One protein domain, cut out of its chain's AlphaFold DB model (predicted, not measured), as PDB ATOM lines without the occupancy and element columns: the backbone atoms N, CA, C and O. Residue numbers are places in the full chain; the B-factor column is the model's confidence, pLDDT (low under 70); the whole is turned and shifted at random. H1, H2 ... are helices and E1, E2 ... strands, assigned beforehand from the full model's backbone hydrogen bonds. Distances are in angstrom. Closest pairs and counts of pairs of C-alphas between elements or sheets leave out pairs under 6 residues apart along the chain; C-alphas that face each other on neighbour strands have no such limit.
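This is residues 3 to 92 and 233 to 299 of the 383 residues of an uncharacterized protein of Acyrthosiphon pisum (UniProt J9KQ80). A small three-stranded sheet stands between two long helices, H1 over its edge strand E1 on one face and H3 on the opposite face, with short H2 near one end of H1. H5 leads away from this body like an arm, with H6 set across its far end, and the long unnamed stretch of residues 3 to 23 runs between H1 and H6. The printed part has 157 residues with six named helices and three named strands, along the chain H1 E1 H2 E2 E3 H3 H4 H5 H6; the sheet, in the order E1 E3 E2, is mixed, and the class is mostly helix. The whole is compact, with a radius of gyration of the C-alphas of 16.7 A and spans of 48 by 35 by 29 A.

Start at Gln 3 and go past residues 3 to 23 to H1, residues 24 to 40. It is on the sheet over E1, residues 44 to 50, at a height over the sheet of 10.7 A, on a local plane fitted to just 6 C-alphas; the closest C-alphas are Ile 35 and Val 45, 6.6 A apart. With residues 24 to 28 alone H1 touches H2, residues 54 to 62, at a steep tilt of 61 degrees, the same way; the closest C-alphas, Gly 24 and Thr 55, are 4.5 A apart. H2 only grazes the sheet, with residues 56 to 60. Next comes a hairpin of E2, residues 75 to 77, and E3, residues 85 to 90, antiparallel, where N 86 and O 76 are 2.8 A apart. E3 is the inner strand, parallel to E1, with N 48 and O 87 at 2.8 A. Past the cut, H3, residues 233 to 248, is over E3 and only just over E1, with 3 C-alphas falling on it; its height over the sheet is 9.1 A, and the C-alphas of Phe 89 and Thr 235 come closest at 4.6 A. H4, residues 257 to 260, only grazes the sheet with residues 259 to 260. H5, residues 263 to 275, is not on the sheet; with residues 272 to 275 alone it touches H6, residues 284 to 297, only just about perpendicular at 72 degrees, and the C-alphas of Val 272 and Leu 290 come closest at 6.5 A. In H1, H2, H3, H5 and H6 every O i to N i+4 pair is within hydrogen-bond range; H4 is too short for one.

Find C-alpha 24 at (199.380, 237.538, 184.848); from there H1 runs 24.4 A. E1 spans 18.3 A, H2 12.5 A, E2 6.8 A and E3 16.7 A. Find C-alpha 233 at (189.266, 219.910, 190.423), where H3 begins its 22.2 A; H4 spans 5.5 A, H5 18.3 A and H6 19.5 A, ending at C-alpha 297, (196.813, 249.361, 213.602).

The C-alphas of Ser 70 and Pro 278 are the two farthest apart, 50.9 A. Residues 93 to 232 are not printed, and C-alphas 92 and 233 are 11.0 A apart across the cut. The link from H2 to E2 is long, with 12 residues. The mean pLDDT of the printed part is 89.3; residues 298 to 299 are under 70.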
ATOM      1  N   GLN A   3     197.524 234.646 205.929       91.62
ATOM      2  CA  GLN A   3     196.557 234.104 206.889       91.62
ATOM      3  C   GLN A   3     197.070 232.828 207.571       91.62
ATOM      4  O   GLN A   3     197.297 231.814 206.924       91.62
ATOM      5  N   GLY A   4     197.144 232.844 208.903       91.62
ATOM      6  CA  GLY A   4     197.496 231.694 209.739       91.62
ATOM      7  C   GLY A   4     196.532 230.512 209.590       91.62
ATOM      8  O   GLY A   4     195.329 230.672 209.796       91.62
ATOM      9  N   LEU A   5     197.042 229.300 209.329       92.00
ATOM     10  CA  LEU A   5     196.219 228.077 209.325       92.00
ATOM     11  C   LEU A   5     195.940 227.572 210.746       92.00
ATOM     12  O   LEU A   5     194.787 227.328 211.099       92.00
ATOM     13  N   ALA A   6     196.967 227.506 211.596       86.94
ATOM     14  CA  ALA A   6     196.828 227.102 213.000       86.94
ATOM     15  C   ALA A   6     196.288 228.219 213.911       86.94
ATOM     16  O   ALA A   6     195.638 227.951 214.915       86.94
ATOM     17  N   THR A   7     196.547 229.482 213.568       84.50
ATOM     18  CA  THR A   7     196.219 230.652 214.397       84.50
ATOM     19  C   THR A   7     195.183 231.540 213.716       84.50
ATOM     20  O   THR A   7     195.007 231.484 212.503       84.50
ATOM     21  N   ASN A   8     194.478 232.375 214.475       84.19
ATOM     22  CA  ASN A   8     193.521 233.339 213.921       84.19
ATOM     23  C   ASN A   8     194.198 234.692 213.672       84.19
ATOM     24  O   ASN A   8     193.781 235.710 214.212       84.19
ATOM     25  N   VAL A   9     195.272 234.681 212.878       84.88
ATOM     26  CA  VAL A   9     196.020 235.888 212.510       84.88
ATOM     27  C   VAL A   9     195.941 236.081 211.003       84.88
ATOM     28  O   VAL A   9     196.149 235.141 210.237       84.88
ATOM     29  N   THR A  10     195.648 237.305 210.583       87.75
ATOM     30  CA  THR A  10     195.664 237.733 209.183       87.75
ATOM     31  C   THR A  10     196.416 239.046 209.085       87.75
ATOM     32  O   THR A  10     196.179 239.935 209.902       87.75
ATOM     33  N   GLN A  11     197.282 239.189 208.087       87.06
ATOM     34  CA  GLN A  11     198.068 240.402 207.906       87.06
ATOM     35  C   GLN A  11     198.153 240.792 206.426       87.06
ATOM     36  O   GLN A  11     198.562 239.977 205.590       87.06
ATOM     37  N   PRO A  12     197.791 242.032 206.062       89.50
ATOM     38  CA  PRO A  12     198.084 242.546 204.734       89.50
ATOM     39  C   PRO A  12     199.607 242.718 204.579       89.50
ATOM     40  O   PRO A  12     200.261 243.332 205.415       89.50
ATOM     41  N   ILE A  13     200.182 242.132 203.524       89.81
ATOM     42  CA  ILE A  13     201.646 242.061 203.323       89.81
ATOM     43  C   ILE A  13     202.145 242.959 202.190       89.81
ATOM     44  O   ILE A  13     203.311 243.338 202.170       89.81
ATOM     45  N   ALA A  14     201.277 243.282 201.232       89.44
ATOM     46  CA  ALA A  14     201.626 244.061 200.058       89.44
ATOM     47  C   ALA A  14     200.379 244.709 199.449       89.44
ATOM     48  O   ALA A  14     199.289 244.131 199.469       89.44
ATOM     49  N   VAL A  15     200.572 245.896 198.878       91.06
ATOM     50  CA  VAL A  15     199.587 246.613 198.067       91.06
ATOM     51  C   VAL A  15     200.309 247.251 196.888       91.06
ATOM     52  O   VAL A  15     201.371 247.846 197.057       91.06
ATOM     53  N   PHE A  16     199.726 247.133 195.699       89.56
ATOM     54  CA  PHE A  16     200.254 247.729 194.477       89.56
ATOM     55  C   PHE A  16     199.124 248.460 193.761       89.56
ATOM     56  O   PHE A  16     198.069 247.883 193.506       89.56
ATOM     57  N   ALA A  17     199.340 249.737 193.457       88.56
ATOM     58  CA  ALA A  17     198.424 250.510 192.634       88.56
ATOM     59  C   ALA A  17     198.819 250.363 191.161       88.56
ATOM     60  O   ALA A  17     199.984 250.544 190.810       88.56
ATOM     61  N   SER A  18     197.849 250.074 190.299       86.12
ATOM     62  CA  SER A  18     198.047 249.995 188.852       86.12
ATOM     63  C   SER A  18     197.097 250.949 188.129       86.12
ATOM     64  O   SER A  18     195.973 251.188 188.567       86.12
ATOM     65  N   LYS A  19     197.541 251.501 186.993       81.31
ATOM     66  CA  LYS A  19     196.705 252.358 186.130       81.31
ATOM     67  C   LYS A  19     195.615 251.560 185.394       81.31
ATOM     68  O   LYS A  19     194.627 252.131 184.949       81.31
ATOM     69  N   GLY A  20     195.798 250.247 185.259       83.25
ATOM     70  CA  GLY A  20     194.878 249.344 184.573       83.25
ATOM     71  C   GLY A  20     195.035 247.895 185.041       83.25
ATOM     72  O   GLY A  20     195.693 247.651 186.058       83.25
ATOM     73  N   PRO A  21     194.439 246.929 184.318       79.25
ATOM     74  CA  PRO A  21     194.536 245.514 184.657       79.25
ATOM     75  C   PRO A  21     195.995 245.048 184.733       79.25
ATOM     76  O   PRO A  21     196.781 245.299 183.820       79.25
ATOM     77  N   VAL A  22     196.347 244.361 185.818       85.44
ATOM     78  CA  VAL A  22     197.691 243.802 186.022       85.44
ATOM     79  C   VAL A  22     197.849 242.540 185.171       85.44
ATOM     80  O   VAL A  22     196.939 241.707 185.126       85.44
ATOM     81  N   LYS A  23     198.987 242.377 184.486       85.62
ATOM     82  CA  LYS A  23     199.237 241.186 183.662       85.62
ATOM     83  C   LYS A  23     199.513 239.974 184.557       85.62
ATOM     84  O   LYS A  23     200.100 240.091 185.628       85.62
ATOM     85  N   GLY A  24     199.145 238.779 184.091       82.50
ATOM     86  CA  GLY A  24     199.380 237.538 184.848       82.50
ATOM     87  C   GLY A  24     200.863 237.243 185.117       82.50
ATOM     88  O   GLY A  24     201.187 236.627 186.129       82.50
ATOM     89  N   VAL A  25     201.766 237.712 184.249       84.88
ATOM     90  CA  VAL A  25     203.224 237.609 184.448       84.88
ATOM     91  C   VAL A  25     203.668 238.451 185.646       84.88
ATOM     92  O   VAL A  25     204.304 237.915 186.549       84.88
ATOM     93  N   ASP A  26     203.239 239.712 185.716       85.94
ATOM     94  CA  ASP A  26     203.553 240.612 186.834       85.94
ATOM     95  C   ASP A  26     203.035 240.034 188.164       85.94
ATOM     96  O   ASP A  26     203.750 240.016 189.163       85.94
ATOM     97  N   LEU A  27     201.817 239.472 188.171       88.56
ATOM     98  CA  LEU A  27     201.264 238.789 189.350       88.56
ATOM     99  C   LEU A  27     202.122 237.596 189.790       88.56
ATOM    100  O   LEU A  27     202.323 237.396 190.986       88.56
ATOM    101  N   SER A  28     202.665 236.835 188.834       88.94
ATOM    102  CA  SER A  28     203.542 235.691 189.119       88.94
ATOM    103  C   SER A  28     204.820 236.147 189.827       88.94
ATOM    104  O   SER A  28     205.200 235.574 190.846       88.94
ATOM    105  N   GLN A  29     205.443 237.219 189.333       86.50
ATOM    106  CA  GLN A  29     206.656 237.791 189.923       86.50
ATOM    107  C   GLN A  29     206.400 238.336 191.333       86.50
ATOM    108  O   GLN A  29     207.152 238.045 192.265       86.50
ATOM    109  N   LEU A  30     205.310 239.091 191.508       90.38
ATOM    110  CA  LEU A  30     204.919 239.640 192.806       90.38
ATOM    111  C   LEU A  30     204.640 238.532 193.829       90.38
ATOM    112  O   LEU A  30     205.057 238.647 194.982       90.38
ATOM    113  N   LEU A  31     203.983 237.449 193.406       92.75
ATOM    114  CA  LEU A  31     203.697 236.303 194.259       92.75
ATOM    115  C   LEU A  31     204.976 235.577 194.693       92.75
ATOM    116  O   LEU A  31     205.155 235.340 195.886       92.75
ATOM    117  N   ILE A  32     205.885 235.271 193.760       90.88
ATOM    118  CA  ILE A  32     207.169 234.621 194.073       90.88
ATOM    119  C   ILE A  32     207.968 235.473 195.063       90.88
ATOM    120  O   ILE A  32     208.437 234.965 196.082       90.88
ATOM    121  N   LYS A  33     208.057 236.787 194.823       91.19
ATOM    122  CA  LYS A  33     208.743 237.718 195.727       91.19
ATOM    123  C   LYS A  33     208.116 237.740 197.121       91.19
ATOM    124  O   LYS A  33     208.840 237.761 198.113       91.19
ATOM    125  N   ALA A  34     206.786 237.724 197.210       93.31
ATOM    126  CA  ALA A  34     206.088 237.672 198.490       93.31
ATOM    127  C   ALA A  34     206.381 236.371 199.252       93.31
ATOM    128  O   ALA A  34     206.643 236.427 200.452       93.31
ATOM    129  N   ILE A  35     206.383 235.224 198.565       92.44
ATOM    130  CA  ILE A  35     206.696 233.917 199.161       92.44
ATOM    131  C   ILE A  35     208.115 233.914 199.730       92.44
ATOM    132  O   ILE A  35     208.294 233.622 200.907       92.44
ATOM    133  N   LEU A  36     209.103 234.330 198.935       89.31
ATOM    134  CA  LEU A  36     210.504 234.394 199.358       89.31
ATOM    135  C   LEU A  36     210.702 235.259 200.609       89.31
ATOM    136  O   LEU A  36     211.393 234.850 201.536       89.31
ATOM    137  N   LEU A  37     210.080 236.442 200.652       90.25
ATOM    138  CA  LEU A  37     210.187 237.352 201.797       90.25
ATOM    139  C   LEU A  37     209.508 236.808 203.059       90.25
ATOM    140  O   LEU A  37     209.963 237.097 204.165       90.25
ATOM    141  N   LEU A  38     208.415 236.060 202.907       90.69
ATOM    142  CA  LEU A  38     207.703 235.450 204.028       90.69
ATOM    143  C   LEU A  38     208.457 234.241 204.579       90.69
ATOM    144  O   LEU A  38     208.633 234.147 205.792       90.69
ATOM    145  N   ASP A  39     208.945 233.362 203.707       89.56
ATOM    146  CA  ASP A  39     209.745 232.207 204.111       89.56
ATOM    147  C   ASP A  39     211.076 232.642 204.758       89.56
ATOM    148  O   ASP A  39     211.445 232.089 205.795       89.56
ATOM    149  N   ASP A  40     211.735 233.694 204.249       87.00
ATOM    150  CA  ASP A  40     212.917 234.305 204.888       87.00
ATOM    151  C   ASP A  40     212.605 234.860 206.288       87.00
ATOM    152  O   ASP A  40     213.407 234.729 207.209       87.00
ATOM    153  N   ALA A  41     211.401 235.409 206.486       88.06
ATOM    154  CA  ALA A  41     210.916 235.841 207.799       88.06
ATOM    155  C   ALA A  41     210.526 234.672 208.731       88.06
ATOM    156  O   ALA A  41     210.080 234.902 209.856       88.06
ATOM    157  N   GLY A  42     210.674 233.420 208.282       87.38
ATOM    158  CA  GLY A  42     210.336 232.211 209.035       87.38
ATOM    159  C   GLY A  42     208.875 231.768 208.906       87.38
ATOM    160  O   GLY A  42     208.444 230.868 209.630       87.38
ATOM    161  N   LEU A  43     208.098 232.376 208.003       86.69
ATOM    162  CA  LEU A  43     206.700 232.033 207.759       86.69
ATOM    163  C   LEU A  43     206.588 231.038 206.601       86.69
ATOM    164  O   LEU A  43     206.672 231.413 205.436       86.69
ATOM    165  N   GLN A  44     206.328 229.773 206.931       90.50
ATOM    166  CA  GLN A  44     206.197 228.713 205.933       90.50
ATOM    167  C   GLN A  44     204.925 228.862 205.108       90.50
ATOM    168  O   GLN A  44     203.824 228.689 205.634       90.50
ATOM    169  N   VAL A  45     205.091 229.109 203.810       94.00
ATOM    170  CA  VAL A  45     203.991 229.143 202.842       94.00
ATOM    171  C   VAL A  45     203.652 227.738 202.345       94.00
ATOM    172  O   VAL A  45     204.499 227.064 201.763       94.00
ATOM    173  N   LEU A  46     202.399 227.321 202.532       95.62
ATOM    174  CA  LEU A  46     201.853 226.026 202.112       95.62
ATOM    175  C   LEU A  46     200.837 226.127 200.974       95.62
ATOM    176  O   LEU A  46     200.602 225.149 200.271       95.62
ATOM    177  N   GLY A  47     200.196 227.280 200.798       95.44
ATOM    178  CA  GLY A  47     199.128 227.426 199.817       95.44
ATOM    179  C   GLY A  47     198.991 228.842 199.287       95.44
ATOM    180  O   GLY A  47     199.398 229.773 199.967       95.44
ATOM    181  N   VAL A  48     198.416 229.005 198.097       95.06
ATOM    182  CA  VAL A  48     198.030 230.297 197.515       95.06
ATOM    183  C   VAL A  48     196.591 230.208 197.030       95.06
ATOM    184  O   VAL A  48     196.256 229.316 196.256       95.06
ATOM    185  N   THR A  49     195.747 231.141 197.458       92.88
ATOM    186  CA  THR A  49     194.345 231.229 197.020       92.88
ATOM    187  C   THR A  49     194.119 232.474 196.182       92.88
ATOM    188  O   THR A  49     194.549 233.538 196.610       92.88
ATOM    189  N   CYS A  50     193.415 232.364 195.055       88.62
ATOM    190  CA  CYS A  50     192.961 233.520 194.277       88.62
ATOM    191  C   CYS A  50     191.566 233.292 193.671       88.62
ATOM    192  O   CYS A  50     191.023 232.179 193.672       88.62
ATOM    193  N   ASP A  51     190.981 234.348 193.106       84.00
ATOM    194  CA  ASP A  51     189.732 234.240 192.358       84.00
ATOM    195  C   ASP A  51     189.926 233.592 190.965       84.00
ATOM    196  O   ASP A  51     191.030 233.260 190.525       84.00
ATOM    197  N   GLY A  52     188.817 233.405 190.246       80.25
ATOM    198  CA  GLY A  52     188.801 232.791 188.916       80.25
ATOM    199  C   GLY A  52     189.080 233.731 187.735       80.25
ATOM    200  O   GLY A  52     188.697 233.373 186.612       80.25
ATOM    201  N   ALA A  53     189.666 234.917 187.946       84.00
ATOM    202  CA  ALA A  53     189.962 235.876 186.878       84.00
ATOM    203  C   ALA A  53     190.949 235.317 185.835       84.00
ATOM    204  O   ALA A  53     191.769 234.440 186.115       84.00
ATOM    205  N   SER A  54     190.885 235.821 184.597       85.69
ATOM    206  CA  SER A  54     191.759 235.366 183.502       85.69
ATOM    207  C   SER A  54     193.243 235.602 183.793       85.69
ATOM    208  O   SER A  54     194.060 234.729 183.516       85.69
ATOM    209  N   THR A  55     193.584 236.731 184.411       88.56
ATOM    210  CA  THR A  55     194.953 237.084 184.818       88.56
ATOM    211  C   THR A  55     195.514 236.108 185.853       88.56
ATOM    212  O   THR A  55     196.658 235.674 185.723       88.56
ATOM    213  N   ASN A  56     194.688 235.682 186.813       89.00
ATOM    214  CA  ASN A  56     195.037 234.678 187.819       89.00
ATOM    215  C   ASN A  56     195.229 233.283 187.206       89.00
ATOM    216  O   ASN A  56     196.160 232.562 187.561       89.00
ATOM    217  N   LYS A  57     194.424 232.921 186.199       87.06
ATOM    218  CA  LYS A  57     194.644 231.690 185.420       87.06
ATOM    219  C   LYS A  57     195.968 231.723 184.654       87.06
ATOM    220  O   LYS A  57     196.661 230.711 184.610       87.06
ATOM    221  N   THR A  58     196.331 232.867 184.069       87.94
ATOM    222  CA  THR A  58     197.641 233.046 183.424       87.94
ATOM    223  C   THR A  58     198.778 232.916 184.436       87.94
ATOM    224  O   THR A  58     199.739 232.210 184.156       87.94
ATOM    225  N   MET A  59     198.646 233.515 185.625       90.06
ATOM    226  CA  MET A  59     199.617 233.358 186.713       90.06
ATOM    227  C   MET A  59     199.811 231.883 187.093       90.06
ATOM    228  O   MET A  59     200.937 231.399 187.141       90.06
ATOM    229  N   PHE A  60     198.727 231.130 187.289       90.06
ATOM    230  CA  PHE A  60     198.807 229.691 187.560       90.06
ATOM    231  C   PHE A  60     199.493 228.914 186.436       90.06
ATOM    232  O   PHE A  60     200.353 228.079 186.714       90.06
ATOM    233  N   LYS A  61     199.185 229.218 185.172       89.00
ATOM    234  CA  LYS A  61     199.865 228.592 184.032       89.00
ATOM    235  C   LYS A  61     201.375 228.863 184.054       89.00
ATOM    236  O   LYS A  61     202.146 227.933 183.843       89.00
ATOM    237  N   ASN A  62     201.790 230.095 184.355       88.94
ATOM    238  CA  ASN A  62     203.207 230.467 184.462       88.94
ATOM    239  C   ASN A  62     203.924 229.730 185.605       88.94
ATOM    240  O   ASN A  62     205.100 229.414 185.486       88.94
ATOM    241  N   LEU A  63     203.213 229.409 186.690       89.50
ATOM    242  CA  LEU A  63     203.727 228.595 187.801       89.50
ATOM    243  C   LEU A  63     203.687 227.080 187.512       89.50
ATOM    244  O   LEU A  63     203.974 226.266 188.390       89.50
ATOM    245  N   GLY A  64     203.310 226.676 186.294       90.38
ATOM    246  CA  GLY A  64     203.237 225.274 185.886       90.38
ATOM    247  C   GLY A  64     202.064 224.507 186.500       90.38
ATOM    248  O   GLY A  64     202.144 223.286 186.626       90.38
ATOM    249  N   ILE A  65     200.997 225.199 186.904       91.81
ATOM    250  CA  ILE A  65     199.755 224.597 187.397       91.81
ATOM    251  C   ILE A  65     198.877 224.180 186.221       91.81
ATOM    252  O   ILE A  65     198.679 224.939 185.269       91.81
ATOM    253  N   ASN A  66     198.275 222.997 186.325       87.12
ATOM    254  CA  ASN A  66     197.375 222.466 185.309       87.12
ATOM    255  C   ASN A  66     196.148 221.821 185.976       87.12
ATOM    256  O   ASN A  66     196.271 220.972 186.852       87.12
ATOM    257  N   GLY A  67     194.948 222.264 185.592       81.44
ATOM    258  CA  GLY A  67     193.666 221.759 186.112       81.44
ATOM    259  C   GLY A  67     192.988 220.719 185.214       81.44
ATOM    260  O   GLY A  67     191.854 220.306 185.493       81.44
ATOM    261  N   SER A  68     193.634 220.328 184.111       80.88
ATOM    262  CA  SER A  68     193.110 219.320 183.190       80.88
ATOM    263  C   SER A  68     192.983 217.961 183.879       80.88
ATOM    264  O   SER A  68     193.612 217.686 184.899       80.88
ATOM    265  N   LYS A  69     192.115 217.100 183.343       75.06
ATOM    266  CA  LYS A  69     191.895 215.773 183.924       75.06
ATOM    267  C   LYS A  69     193.092 214.838 183.706       75.06
ATOM    268  O   LYS A  69     193.350 214.004 184.565       75.06
ATOM    269  N   SER A  70     193.773 214.956 182.567       78.88
ATOM    270  CA  SER A  70     194.909 214.109 182.184       78.88
ATOM    271  C   SER A  70     196.198 214.487 182.911       78.88
ATOM    272  O   SER A  70     196.979 213.608 183.247       78.88
ATOM    273  N   GLU A  71     196.400 215.775 183.187       83.50
ATOM    274  CA  GLU A  71     197.644 216.313 183.744       83.50
ATOM    275  C   GLU A  71     197.340 217.244 184.921       83.50
ATOM    276  O   GLU A  71     197.684 218.426 184.921       83.50
ATOM    277  N   LEU A  72     196.624 216.737 185.926       88.56
ATOM    278  CA  LEU A  72     196.307 217.532 187.107       88.56
ATOM    279  C   LEU A  72     197.579 217.801 187.921       88.56
ATOM    280  O   LEU A  72     198.117 216.901 188.563       88.56
ATOM    281  N   LYS A  73     198.013 219.061 187.949       92.62
ATOM    282  CA  LYS A  73     199.116 219.555 188.776       92.62
ATOM    283  C   LYS A  73     198.639 220.734 189.610       92.62
ATOM    284  O   LYS A  73     198.408 221.825 189.094       92.62
ATOM    285  N   ASN A  74     198.478 220.489 190.907       94.25
ATOM    286  CA  ASN A  74     197.842 221.388 191.870       94.25
ATOM    287  C   ASN A  74     198.811 222.109 192.816       94.25
ATOM    288  O   ASN A  74     198.381 222.769 193.761       94.25
ATOM    289  N   TYR A  75     200.111 221.983 192.567       96.00
ATOM    290  CA  TYR A  75     201.149 222.638 193.343       96.00
ATOM    291  C   TYR A  75     202.320 223.048 192.453       96.00
ATOM    292  O   TYR A  75     202.537 222.487 191.374       96.00
ATOM    293  N   PHE A  76     203.104 223.991 192.956       94.94
ATOM    294  CA  PHE A  76     204.442 224.300 192.467       94.94
ATOM    295  C   PHE A  76     205.446 224.168 193.619       94.94
ATOM    296  O   PHE A  76     205.060 224.081 194.788       94.94
ATOM    297  N   VAL A  77     206.729 224.062 193.292       94.56
ATOM    298  CA  VAL A  77     207.801 223.922 194.287       94.56
ATOM    299  C   VAL A  77     208.028 225.269 194.972       94.56
ATOM    300  O   VAL A  77     208.003 226.306 194.308       94.56
ATOM    301  N   ASN A  78     208.214 225.274 196.293       92.50
ATOM    302  CA  ASN A  78     208.488 226.507 197.021       92.50
ATOM    303  C   ASN A  78     209.841 227.100 196.547       92.50
ATOM    304  O   ASN A  78     210.843 226.384 196.538       92.50
ATOM    305  N   PRO A  79     209.892 228.390 196.158       88.06
ATOM    306  CA  PRO A  79     211.095 229.012 195.600       88.06
ATOM    307  C   PRO A  79     212.210 229.254 196.633       88.06
ATOM    308  O   PRO A  79     213.354 229.451 196.245       88.06
ATOM    309  N   PHE A  80     211.895 229.251 197.933       87.88
ATOM    310  CA  PHE A  80     212.866 229.364 199.028       87.88
ATOM    311  C   PHE A  80     213.394 227.992 199.480       87.88
ATOM    312  O   PHE A  80     214.538 227.877 199.910       87.88
ATOM    313  N   ASP A  81     212.564 226.947 199.404       87.38
ATOM    314  CA  ASP A  81     212.874 225.596 199.882       87.38
ATOM    315  C   ASP A  81     212.306 224.531 198.937       87.38
ATOM    316  O   ASP A  81     211.116 224.207 198.973       87.38
ATOM    317  N   LYS A  82     213.185 223.931 198.127       88.75
ATOM    318  CA  LYS A  82     212.812 222.936 197.114       88.75
ATOM    319  C   LYS A  82     212.109 221.695 197.656       88.75
ATOM    320  O   LYS A  82     211.431 221.007 196.896       88.75
ATOM    321  N   SER A  83     212.293 221.369 198.936       90.94
ATOM    322  CA  SER A  83     211.662 220.189 199.532       90.94
ATOM    323  C   SER A  83     210.158 220.382 199.750       90.94
ATOM    324  O   SER A  83     209.417 219.411 199.908       90.94
ATOM    325  N   ARG A  84     209.685 221.635 199.728       92.06
ATOM    326  CA  ARG A  84     208.299 221.985 200.023       92.06
ATOM    327  C   ARG A  84     207.496 222.303 198.776       92.06
ATOM    328  O   ARG A  84     207.980 222.819 197.772       92.06
ATOM    329  N   LYS A  85     206.203 222.020 198.889       95.50
ATOM    330  CA  LYS A  85     205.194 222.289 197.868       95.50
ATOM    331  C   LYS A  85     204.306 223.435 198.327       95.50
ATOM    332  O   LYS A  85     203.980 223.535 199.508       95.50
ATOM    333  N   ILE A  86     203.891 224.264 197.378       96.50
ATOM    334  CA  ILE A  86     202.874 225.293 197.574       96.50
ATOM    335  C   ILE A  86     201.659 224.904 196.744       96.50
ATOM    336  O   ILE A  86     201.707 224.898 195.513       96.50
ATOM    337  N   PHE A  87     200.574 224.560 197.428       96.75
ATOM    338  CA  PHE A  87     199.310 224.182 196.806       96.75
ATOM    339  C   PHE A  87     198.546 225.411 196.314       96.75
ATOM    340  O   PHE A  87     198.627 226.483 196.905       96.75
ATOM    341  N   VAL A  88     197.761 225.275 195.251       93.94
ATOM    342  CA  VAL A  88     196.957 226.392 194.734       93.94
ATOM    343  C   VAL A  88     195.464 226.143 194.885       93.94
ATOM    344  O   VAL A  88     194.969 225.037 194.659       93.94
ATOM    345  N   PHE A  89     194.734 227.187 195.255       92.12
ATOM    346  CA  PHE A  89     193.307 227.150 195.538       92.12
ATOM    347  C   PHE A  89     192.581 228.213 194.720       92.12
ATOM    348  O   PHE A  89     193.060 229.333 194.543       92.12
ATOM    349  N   SER A  90     191.391 227.852 194.251       87.25
ATOM    350  CA  SER A  90     190.417 228.801 193.731       87.25
ATOM    351  C   SER A  90     189.398 229.068 194.831       87.25
ATOM    352  O   SER A  90     189.048 228.158 195.583       87.25
ATOM    353  N   ASP A  91     188.873 230.286 194.899       85.94
ATOM    354  CA  ASP A  91     187.892 230.638 195.926       85.94
ATOM    355  C   ASP A  91     186.580 229.820 195.821       85.94
ATOM    356  O   ASP A  91     185.737 230.045 194.944       85.94
ATOM    357  N   ALA A  92     186.390 228.859 196.732       84.06
ATOM    358  CA  ALA A  92     185.228 227.964 196.754       84.06
ATOM    359  C   ALA A  92     183.870 228.696 196.924       84.06
ATOM    360  O   ALA A  92     182.941 228.397 196.159       84.06
ATOM    361  N   ARG A 233     188.301 221.018 190.354       86.00
ATOM    362  CA  ARG A 233     189.266 219.910 190.423       86.00
ATOM    363  C   ARG A 233     190.565 220.307 191.120       86.00
ATOM    364  O   ARG A 233     191.018 219.597 192.013       86.00
ATOM    365  N   LEU A 234     191.112 221.460 190.738       88.56
ATOM    366  CA  LEU A 234     192.327 222.021 191.316       88.56
ATOM    367  C   LEU A 234     192.194 222.227 192.832       88.56
ATOM    368  O   LEU A 234     192.973 221.690 193.606       88.56
ATOM    369  N   THR A 235     191.156 222.950 193.252       90.62
ATOM    370  CA  THR A 235     190.890 223.283 194.660       90.62
ATOM    371  C   THR A 235     190.574 222.054 195.498       90.62
ATOM    372  O   THR A 235     191.042 221.957 196.624       90.62
ATOM    373  N   LEU A 236     189.811 221.101 194.960       91.62
ATOM    374  CA  LEU A 236     189.467 219.859 195.655       91.62
ATOM    375  C   LEU A 236     190.715 219.015 195.896       91.62
ATOM    376  O   LEU A 236     190.936 218.560 197.014       91.62
ATOM    377  N   LYS A 237     191.560 218.859 194.869       92.94
ATOM    378  CA  LYS A 237     192.816 218.118 194.987       92.94
ATOM    379  C   LYS A 237     193.788 218.807 195.946       92.94
ATOM    380  O   LYS A 237     194.308 218.145 196.833       92.94
ATOM    381  N   SER A 238     193.953 220.127 195.846       94.81
ATOM    382  CA  SER A 238     194.744 220.905 196.810       94.81
ATOM    383  C   SER A 238     194.204 220.821 198.231       94.81
ATOM    384  O   SER A 238     194.991 220.748 199.166       94.81
ATOM    385  N   SER A 239     192.881 220.801 198.409       94.69
ATOM    386  CA  SER A 239     192.268 220.666 199.735       94.69
ATOM    387  C   SER A 239     192.557 219.299 200.326       94.69
ATOM    388  O   SER A 239     192.961 219.234 201.478       94.69
ATOM    389  N   ILE A 240     192.412 218.227 199.542       94.12
ATOM    390  CA  ILE A 240     192.794 216.876 199.963       94.12
ATOM    391  C   ILE A 240     194.271 216.851 200.361       94.12
ATOM    392  O   ILE A 240     194.580 216.528 201.501       94.12
ATOM    393  N   ASP A 241     195.170 217.251 199.460       95.56
ATOM    394  CA  ASP A 241     196.612 217.115 199.681       95.56
ATOM    395  C   ASP A 241     197.098 217.942 200.873       95.56
ATOM    396  O   ASP A 241     197.867 217.448 201.696       95.56
ATOM    397  N   LEU A 242     196.622 219.185 201.000       96.19
ATOM    398  CA  LEU A 242     196.994 220.050 202.111       96.19
ATOM    399  C   LEU A 242     196.386 219.568 203.432       96.19
ATOM    400  O   LEU A 242     197.071 219.592 204.448       96.19
ATOM    401  N   VAL A 243     195.124 219.124 203.449       96.00
ATOM    402  CA  VAL A 243     194.503 218.585 204.670       96.00
ATOM    403  C   VAL A 243     195.237 217.331 205.133       96.00
ATOM    404  O   VAL A 243     195.573 217.245 206.310       96.00
ATOM    405  N   THR A 244     195.524 216.397 204.226       95.19
ATOM    406  CA  THR A 244     196.282 215.177 204.534       95.19
ATOM    407  C   THR A 244     197.662 215.525 205.078       95.19
ATOM    408  O   THR A 244     198.012 215.071 206.161       95.19
ATOM    409  N   TYR A 245     198.403 216.415 204.405       95.31
ATOM    410  CA  TYR A 245     199.700 216.891 204.888       95.31
ATOM    411  C   TYR A 245     199.602 217.454 206.314       95.31
ATOM    412  O   TYR A 245     200.308 216.995 207.206       95.31
ATOM    413  N   LEU A 246     198.668 218.378 206.563       95.56
ATOM    414  CA  LEU A 246     198.491 219.004 207.876       95.56
ATOM    415  C   LEU A 246     198.141 217.995 208.983       95.56
ATOM    416  O   LEU A 246     198.618 218.130 210.111       95.56
ATOM    417  N   LEU A 247     197.297 217.006 208.691       95.06
ATOM    418  CA  LEU A 247     196.862 216.007 209.668       95.06
ATOM    419  C   LEU A 247     197.921 214.928 209.933       95.06
ATOM    420  O   LEU A 247     198.040 214.469 211.071       95.06
ATOM    421  N   ASP A 248     198.649 214.499 208.904       94.38
ATOM    422  CA  ASP A 248     199.550 213.346 208.980       94.38
ATOM    423  C   ASP A 248     200.996 213.739 209.275       94.38
ATOM    424  O   ASP A 248     201.584 213.193 210.204       94.38
ATOM    425  N   GLU A 249     201.541 214.725 208.565       93.06
ATOM    426  CA  GLU A 249     202.940 215.148 208.722       93.06
ATOM    427  C   GLU A 249     203.097 216.207 209.822       93.06
ATOM    428  O   GLU A 249     204.137 216.333 210.469       93.06
ATOM    429  N   CYS A 250     202.049 216.998 210.038       91.38
ATOM    430  CA  CYS A 250     202.132 218.233 210.820       91.38
ATOM    431  C   CYS A 250     201.380 218.134 212.146       91.38
ATOM    432  O   CYS A 250     201.378 219.084 212.932       91.38
ATOM    433  N   ASN A 251     200.759 216.976 212.394       93.12
ATOM    434  CA  ASN A 251     200.042 216.623 213.616       93.12
ATOM    435  C   ASN A 251     198.933 217.616 214.004       93.12
ATOM    436  O   ASN A 251     198.669 217.843 215.189       93.12
ATOM    437  N   PHE A 252     198.248 218.211 213.021       94.50
ATOM    438  CA  PHE A 252     197.035 218.977 213.300       94.50
ATOM    439  C   PHE A 252     195.941 218.028 213.801       94.50
ATOM    440  O   PHE A 252     195.673 216.986 213.209       94.50
ATOM    441  N   GLN A 253     195.248 218.415 214.873       93.50
ATOM    442  CA  GLN A 253     194.093 217.656 215.369       93.50
ATOM    443  C   GLN A 253     192.877 217.787 214.443       93.50
ATOM    444  O   GLN A 253     192.044 216.883 214.359       93.50
ATOM    445  N   TYR A 254     192.757 218.937 213.782       95.12
ATOM    446  CA  TYR A 254     191.720 219.243 212.810       95.12
ATOM    447  C   TYR A 254     192.191 220.348 211.859       95.12
ATOM    448  O   TYR A 254     193.084 221.131 212.190       95.12
ATOM    449  N   VAL A 255     191.547 220.458 210.697       96.00
ATOM    450  CA  VAL A 255     191.828 221.489 209.689       96.00
ATOM    451  C   VAL A 255     190.568 222.305 209.394       96.00
ATOM    452  O   VAL A 255     189.486 221.756 209.185       96.00
ATOM    453  N   LEU A 256     190.704 223.635 209.375       95.69
ATOM    454  CA  LEU A 256     189.623 224.566 209.039       95.69
ATOM    455  C   LEU A 256     189.743 224.995 207.576       95.69
ATOM    456  O   LEU A 256     190.504 225.905 207.250       95.69
ATOM    457  N   THR A 257     188.971 224.364 206.695       94.62
ATOM    458  CA  THR A 257     189.005 224.619 205.242       94.62
ATOM    459  C   THR A 257     188.538 226.020 204.855       94.62
ATOM    460  O   THR A 257     188.944 226.539 203.820       94.62
ATOM    461  N   SER A 258     187.796 226.708 205.728       93.44
ATOM    462  CA  SER A 258     187.487 228.135 205.551       93.44
ATOM    463  C   SER A 258     188.716 229.055 205.536       93.44
ATOM    464  O   SER A 258     188.591 230.227 205.197       93.44
ATOM    465  N   LYS A 259     189.901 228.553 205.905       93.50
ATOM    466  CA  LYS A 259     191.172 229.283 205.802       93.50
ATOM    467  C   LYS A 259     191.870 229.118 204.448       93.50
ATOM    468  O   LYS A 259     192.926 229.702 204.247       93.50
ATOM    469  N   PHE A 260     191.295 228.336 203.533       93.81
ATOM    470  CA  PHE A 260     191.791 228.153 202.162       93.81
ATOM    471  C   PHE A 260     191.032 229.014 201.141       93.81
ATOM    472  O   PHE A 260     191.105 228.764 199.941       93.81
ATOM    473  N   ASN A 261     190.233 229.975 201.607       90.62
ATOM    474  CA  ASN A 261     189.426 230.853 200.767       90.62
ATOM    475  C   ASN A 261     189.858 232.319 200.934       90.62
ATOM    476  O   ASN A 261     190.700 232.643 201.774       90.62
ATOM    477  N   GLN A 262     189.286 233.214 200.129       89.94
ATOM    478  CA  GLN A 262     189.662 234.630 200.139       89.94
ATOM    479  C   GLN A 262     188.766 235.510 201.038       89.94
ATOM    480  O   GLN A 262     188.856 236.739 200.998       89.94
ATOM    481  N   ASP A 263     187.940 234.919 201.916       88.25
ATOM    482  CA  ASP A 263     187.043 235.670 202.812       88.25
ATOM    483  C   ASP A 263     187.826 236.686 203.665       88.25
ATOM    484  O   ASP A 263     187.316 237.761 203.980       88.25
ATOM    485  N   ALA A 264     189.061 236.362 204.068       88.81
ATOM    486  CA  ALA A 264     189.899 237.267 204.851       88.81
ATOM    487  C   ALA A 264     190.169 238.588 204.110       88.81
ATOM    488  O   ALA A 264     190.024 239.659 204.704       88.81
ATOM    489  N   ILE A 265     190.513 238.536 202.815       90.50
ATOM    490  CA  ILE A 265     190.824 239.733 202.012       90.50
ATOM    491  C   ILE A 265     189.586 240.536 201.663       90.50
ATOM    492  O   ILE A 265     189.609 241.763 201.749       90.50
ATOM    493  N   GLU A 266     188.460 239.867 201.435       89.62
ATOM    494  CA  GLU A 266     187.184 240.552 201.255       89.62
ATOM    495  C   GLU A 266     186.727 241.276 202.529       89.62
ATOM    496  O   GLU A 266     186.257 242.417 202.455       89.62
ATOM    497  N   LYS A 267     186.921 240.664 203.706       89.81
ATOM    498  CA  LYS A 267     186.672 241.319 205.000       89.81
ATOM    499  C   LYS A 267     187.569 242.536 205.188       89.81
ATOM    500  O   LYS A 267     187.065 243.586 205.574       89.81
ATOM    501  N   PHE A 268     188.859 242.426 204.868       90.81
ATOM    502  CA  PHE A 268     189.782 243.559 204.934       90.81
ATOM    503  C   PHE A 268     189.337 244.713 204.024       90.81
ATOM    504  O   PHE A 268     189.268 245.852 204.477       90.81
ATOM    505  N   PHE A 269     188.925 244.438 202.783       90.56
ATOM    506  CA  PHE A 269     188.355 245.473 201.913       90.56
ATOM    507  C   PHE A 269     187.065 246.087 202.477       90.56
ATOM    508  O   PHE A 269     186.821 247.278 202.290       90.56
ATOM    509  N   GLY A 270     186.247 245.298 203.178       88.81
ATOM    510  CA  GLY A 270     185.095 245.801 203.927       88.81
ATOM    511  C   GLY A 270     185.492 246.786 205.027       88.81
ATOM    512  O   GLY A 270     184.903 247.859 205.108       88.81
ATOM    513  N   ILE A 271     186.522 246.457 205.813       89.50
ATOM    514  CA  ILE A 271     187.065 247.331 206.865       89.50
ATOM    515  C   ILE A 271     187.594 248.635 206.263       89.50
ATOM    516  O   ILE A 271     187.282 249.705 206.775       89.50
ATOM    517  N   VAL A 272     188.340 248.573 205.154       89.50
ATOM    518  CA  VAL A 272     188.853 249.778 204.476       89.50
ATOM    519  C   VAL A 272     187.710 250.708 204.062       89.50
ATOM    520  O   VAL A 272     187.772 251.900 204.353       89.50
ATOM    521  N   ARG A 273     186.647 250.175 203.437       88.44
ATOM    522  CA  ARG A 273     185.468 250.971 203.049       88.44
ATOM    523  C   ARG A 273     184.764 251.585 204.257       88.44
ATOM    524  O   ARG A 273     184.490 252.774 204.245       88.44
ATOM    525  N   GLN A 274     184.560 250.814 205.326       88.50
ATOM    526  CA  GLN A 274     183.948 251.328 206.560       88.50
ATOM    527  C   GLN A 274     184.795 252.423 207.221       88.50
ATOM    528  O   GLN A 274     184.258 253.408 207.719       88.50
ATOM    529  N   THR A 275     186.124 252.284 207.196       87.38
ATOM    530  CA  THR A 275     187.055 253.271 207.772       87.38
ATOM    531  C   THR A 275     187.059 254.580 206.975       87.38
ATOM    532  O   THR A 275     187.343 255.637 207.528       87.38
ATOM    533  N   ALA A 276     186.701 254.537 205.688       87.62
ATOM    534  CA  ALA A 276     186.528 255.725 204.855       87.62
ATOM    535  C   ALA A 276     185.219 256.499 205.150       87.62
ATOM    536  O   ALA A 276     184.957 257.525 204.517       87.62
ATOM    537  N   GLY A 277     184.402 256.039 206.107       88.00
ATOM    538  CA  GLY A 277     183.146 256.677 206.494       88.00
ATOM    539  C   GLY A 277     182.124 256.653 205.349       88.00
ATOM    540  O   GLY A 277     181.884 255.587 204.791       88.00
ATOM    541  N   PRO A 278     181.517 257.793 204.966       89.06
ATOM    542  CA  PRO A 278     180.551 257.843 203.862       89.06
ATOM    543  C   PRO A 278     181.189 257.646 202.473       89.06
ATOM    544  O   PRO A 278     180.476 257.540 201.477       89.06
ATOM    545  N   ASN A 279     182.524 257.620 202.373       87.44
ATOM    546  CA  ASN A 279     183.222 257.404 201.111       87.44
ATOM    547  C   ASN A 279     183.413 255.904 200.824       87.44
ATOM    548  O   ASN A 279     184.513 255.368 200.946       87.44
ATOM    549  N   ASP A 280     182.343 255.238 200.387       85.25
ATOM    550  CA  ASP A 280     182.351 253.801 200.061       85.25
ATOM    551  C   ASP A 280     183.285 253.420 198.889       85.25
ATOM    552  O   ASP A 280     183.578 252.237 198.684       85.25
ATOM    553  N   HIS A 281     183.764 254.406 198.119       87.88
ATOM    554  CA  HIS A 281     184.631 254.231 196.949       87.88
ATOM    555  C   HIS A 281     185.871 255.142 197.046       87.88
ATOM    556  O   HIS A 281     186.005 256.092 196.270       87.88
ATOM    557  N   PRO A 282     186.796 254.876 197.991       88.81
ATOM    558  CA  PRO A 282     187.962 255.726 198.196       88.81
ATOM    559  C   PRO A 282     188.870 255.743 196.961       88.81
ATOM    560  O   PRO A 282     189.158 254.703 196.366       88.81
ATOM    561  N   ALA A 283     189.371 256.928 196.607       90.44
ATOM    562  CA  ALA A 283     190.383 257.076 195.566       90.44
ATOM    563  C   ALA A 283     191.697 256.388 195.975       90.44
ATOM    564  O   ALA A 283     191.977 256.212 197.163       90.44
ATOM    565  N   THR A 284     192.544 256.050 194.999       91.25
ATOM    566  CA  THR A 284     193.812 255.335 195.232       91.25
ATOM    567  C   THR A 284     194.677 255.936 196.351       91.25
ATOM    568  O   THR A 284     195.103 255.167 197.212       91.25
ATOM    569  N   PRO A 285     194.918 257.264 196.431       92.44
ATOM    570  CA  PRO A 285     195.721 257.834 197.519       92.44
ATOM    571  C   PRO A 285     195.106 257.582 198.902       92.44
ATOM    572  O   PRO A 285     195.802 257.166 199.828       92.44
ATOM    573  N   THR A 286     193.788 257.757 199.023       91.75
ATOM    574  CA  THR A 286     193.034 257.497 200.254       91.75
ATOM    575  C   THR A 286     193.093 256.021 200.628       91.75
ATOM    576  O   THR A 286     193.365 255.691 201.779       91.75
ATOM    577  N   PHE A 287     192.910 255.121 199.659       92.94
ATOM    578  CA  PHE A 287     193.025 253.682 199.887       92.94
ATOM    579  C   PHE A 287     194.418 253.297 200.398       92.94
ATOM    580  O   PHE A 287     194.522 252.558 201.373       92.94
ATOM    581  N   LEU A 288     195.490 253.818 199.790       93.00
ATOM    582  CA  LEU A 288     196.866 253.535 200.216       93.00
ATOM    583  C   LEU A 288     197.156 254.069 201.625       93.00
ATOM    584  O   LEU A 288     197.823 253.395 202.414       93.00
ATOM    585  N   GLN A 289     196.627 255.245 201.971       91.31
ATOM    586  CA  GLN A 289     196.751 255.803 203.316       91.31
ATOM    587  C   GLN A 289     196.012 254.949 204.356       91.31
ATOM    588  O   GLN A 289     196.592 254.604 205.387       91.31
ATOM    589  N   LEU A 290     194.768 254.554 204.066       91.06
ATOM    590  CA  LEU A 290     193.983 253.667 204.925       91.06
ATOM    591  C   LEU A 290     194.635 252.289 205.060       91.06
ATOM    592  O   LEU A 290     194.722 251.759 206.162       91.06
ATOM    593  N   TYR A 291     195.155 251.731 203.966       91.31
ATOM    594  CA  TYR A 291     195.905 250.481 203.981       91.31
ATOM    595  C   TYR A 291     197.111 250.577 204.916       91.31
ATOM    596  O   TYR A 291     197.299 249.700 205.758       91.31
ATOM    597  N   ARG A 292     197.916 251.645 204.807       88.44
ATOM    598  CA  ARG A 292     199.089 251.858 205.670       88.44
ATOM    599  C   ARG A 292     198.684 251.954 207.138       88.44
ATOM    600  O   ARG A 292     199.313 251.313 207.974       88.44
ATOM    601  N   LEU A 293     197.626 252.711 207.434       87.81
ATOM    602  CA  LEU A 293     197.097 252.850 208.788       87.81
ATOM    603  C   LEU A 293     196.644 251.497 209.348       87.81
ATOM    604  O   LEU A 293     197.105 251.091 210.410       87.81
ATOM    605  N   LEU A 294     195.801 250.768 208.615       87.06
ATOM    606  CA  LEU A 294     195.227 249.494 209.056       87.06
ATOM    607  C   LEU A 294     196.266 248.369 209.155       87.06
ATOM    608  O   LEU A 294     196.130 247.489 210.003       87.06
ATOM    609  N   SER A 295     197.316 248.411 208.330       83.75
ATOM    610  CA  SER A 295     198.424 247.446 208.381       83.75
ATOM    611  C   SER A 295     199.254 247.568 209.660       83.75
ATOM    612  O   SER A 295     199.832 246.581 210.102       83.75
ATOM    613  N   VAL A 296     199.325 248.769 210.244       78.94
ATOM    614  CA  VAL A 296     200.020 249.026 211.514       78.94
ATOM    615  C   VAL A 296     199.059 248.901 212.693       78.94
ATOM    616  O   VAL A 296     199.421 248.337 213.719       78.94
ATOM    617  N   TYR A 297     197.825 249.385 212.545       73.31
ATOM    618  CA  TYR A 297     196.813 249.361 213.602       73.31
ATOM    619  C   TYR A 297     196.524 247.941 214.102       73.31
ATOM    620  O   TYR A 297     196.339 247.735 215.295       73.31
ATOM    621  N   SER A 298     196.550 246.941 213.217       65.56
ATOM    622  CA  SER A 298     196.384 245.533 213.604       65.56
ATOM    623  C   SER A 298     197.498 244.996 214.514       65.56
ATOM    624  O   SER A 298     197.292 243.988 215.187       65.56
ATOM    625  N   LEU A 299     198.661 245.651 214.543       67.81
ATOM    626  CA  LEU A 299     199.835 245.260 215.329       67.81
ATOM    627  C   LEU A 299     200.022 246.112 216.591       67.81
ATOM    628  O   LEU A 299     200.783 245.731 217.478       67.81
TER     629      LEU A 299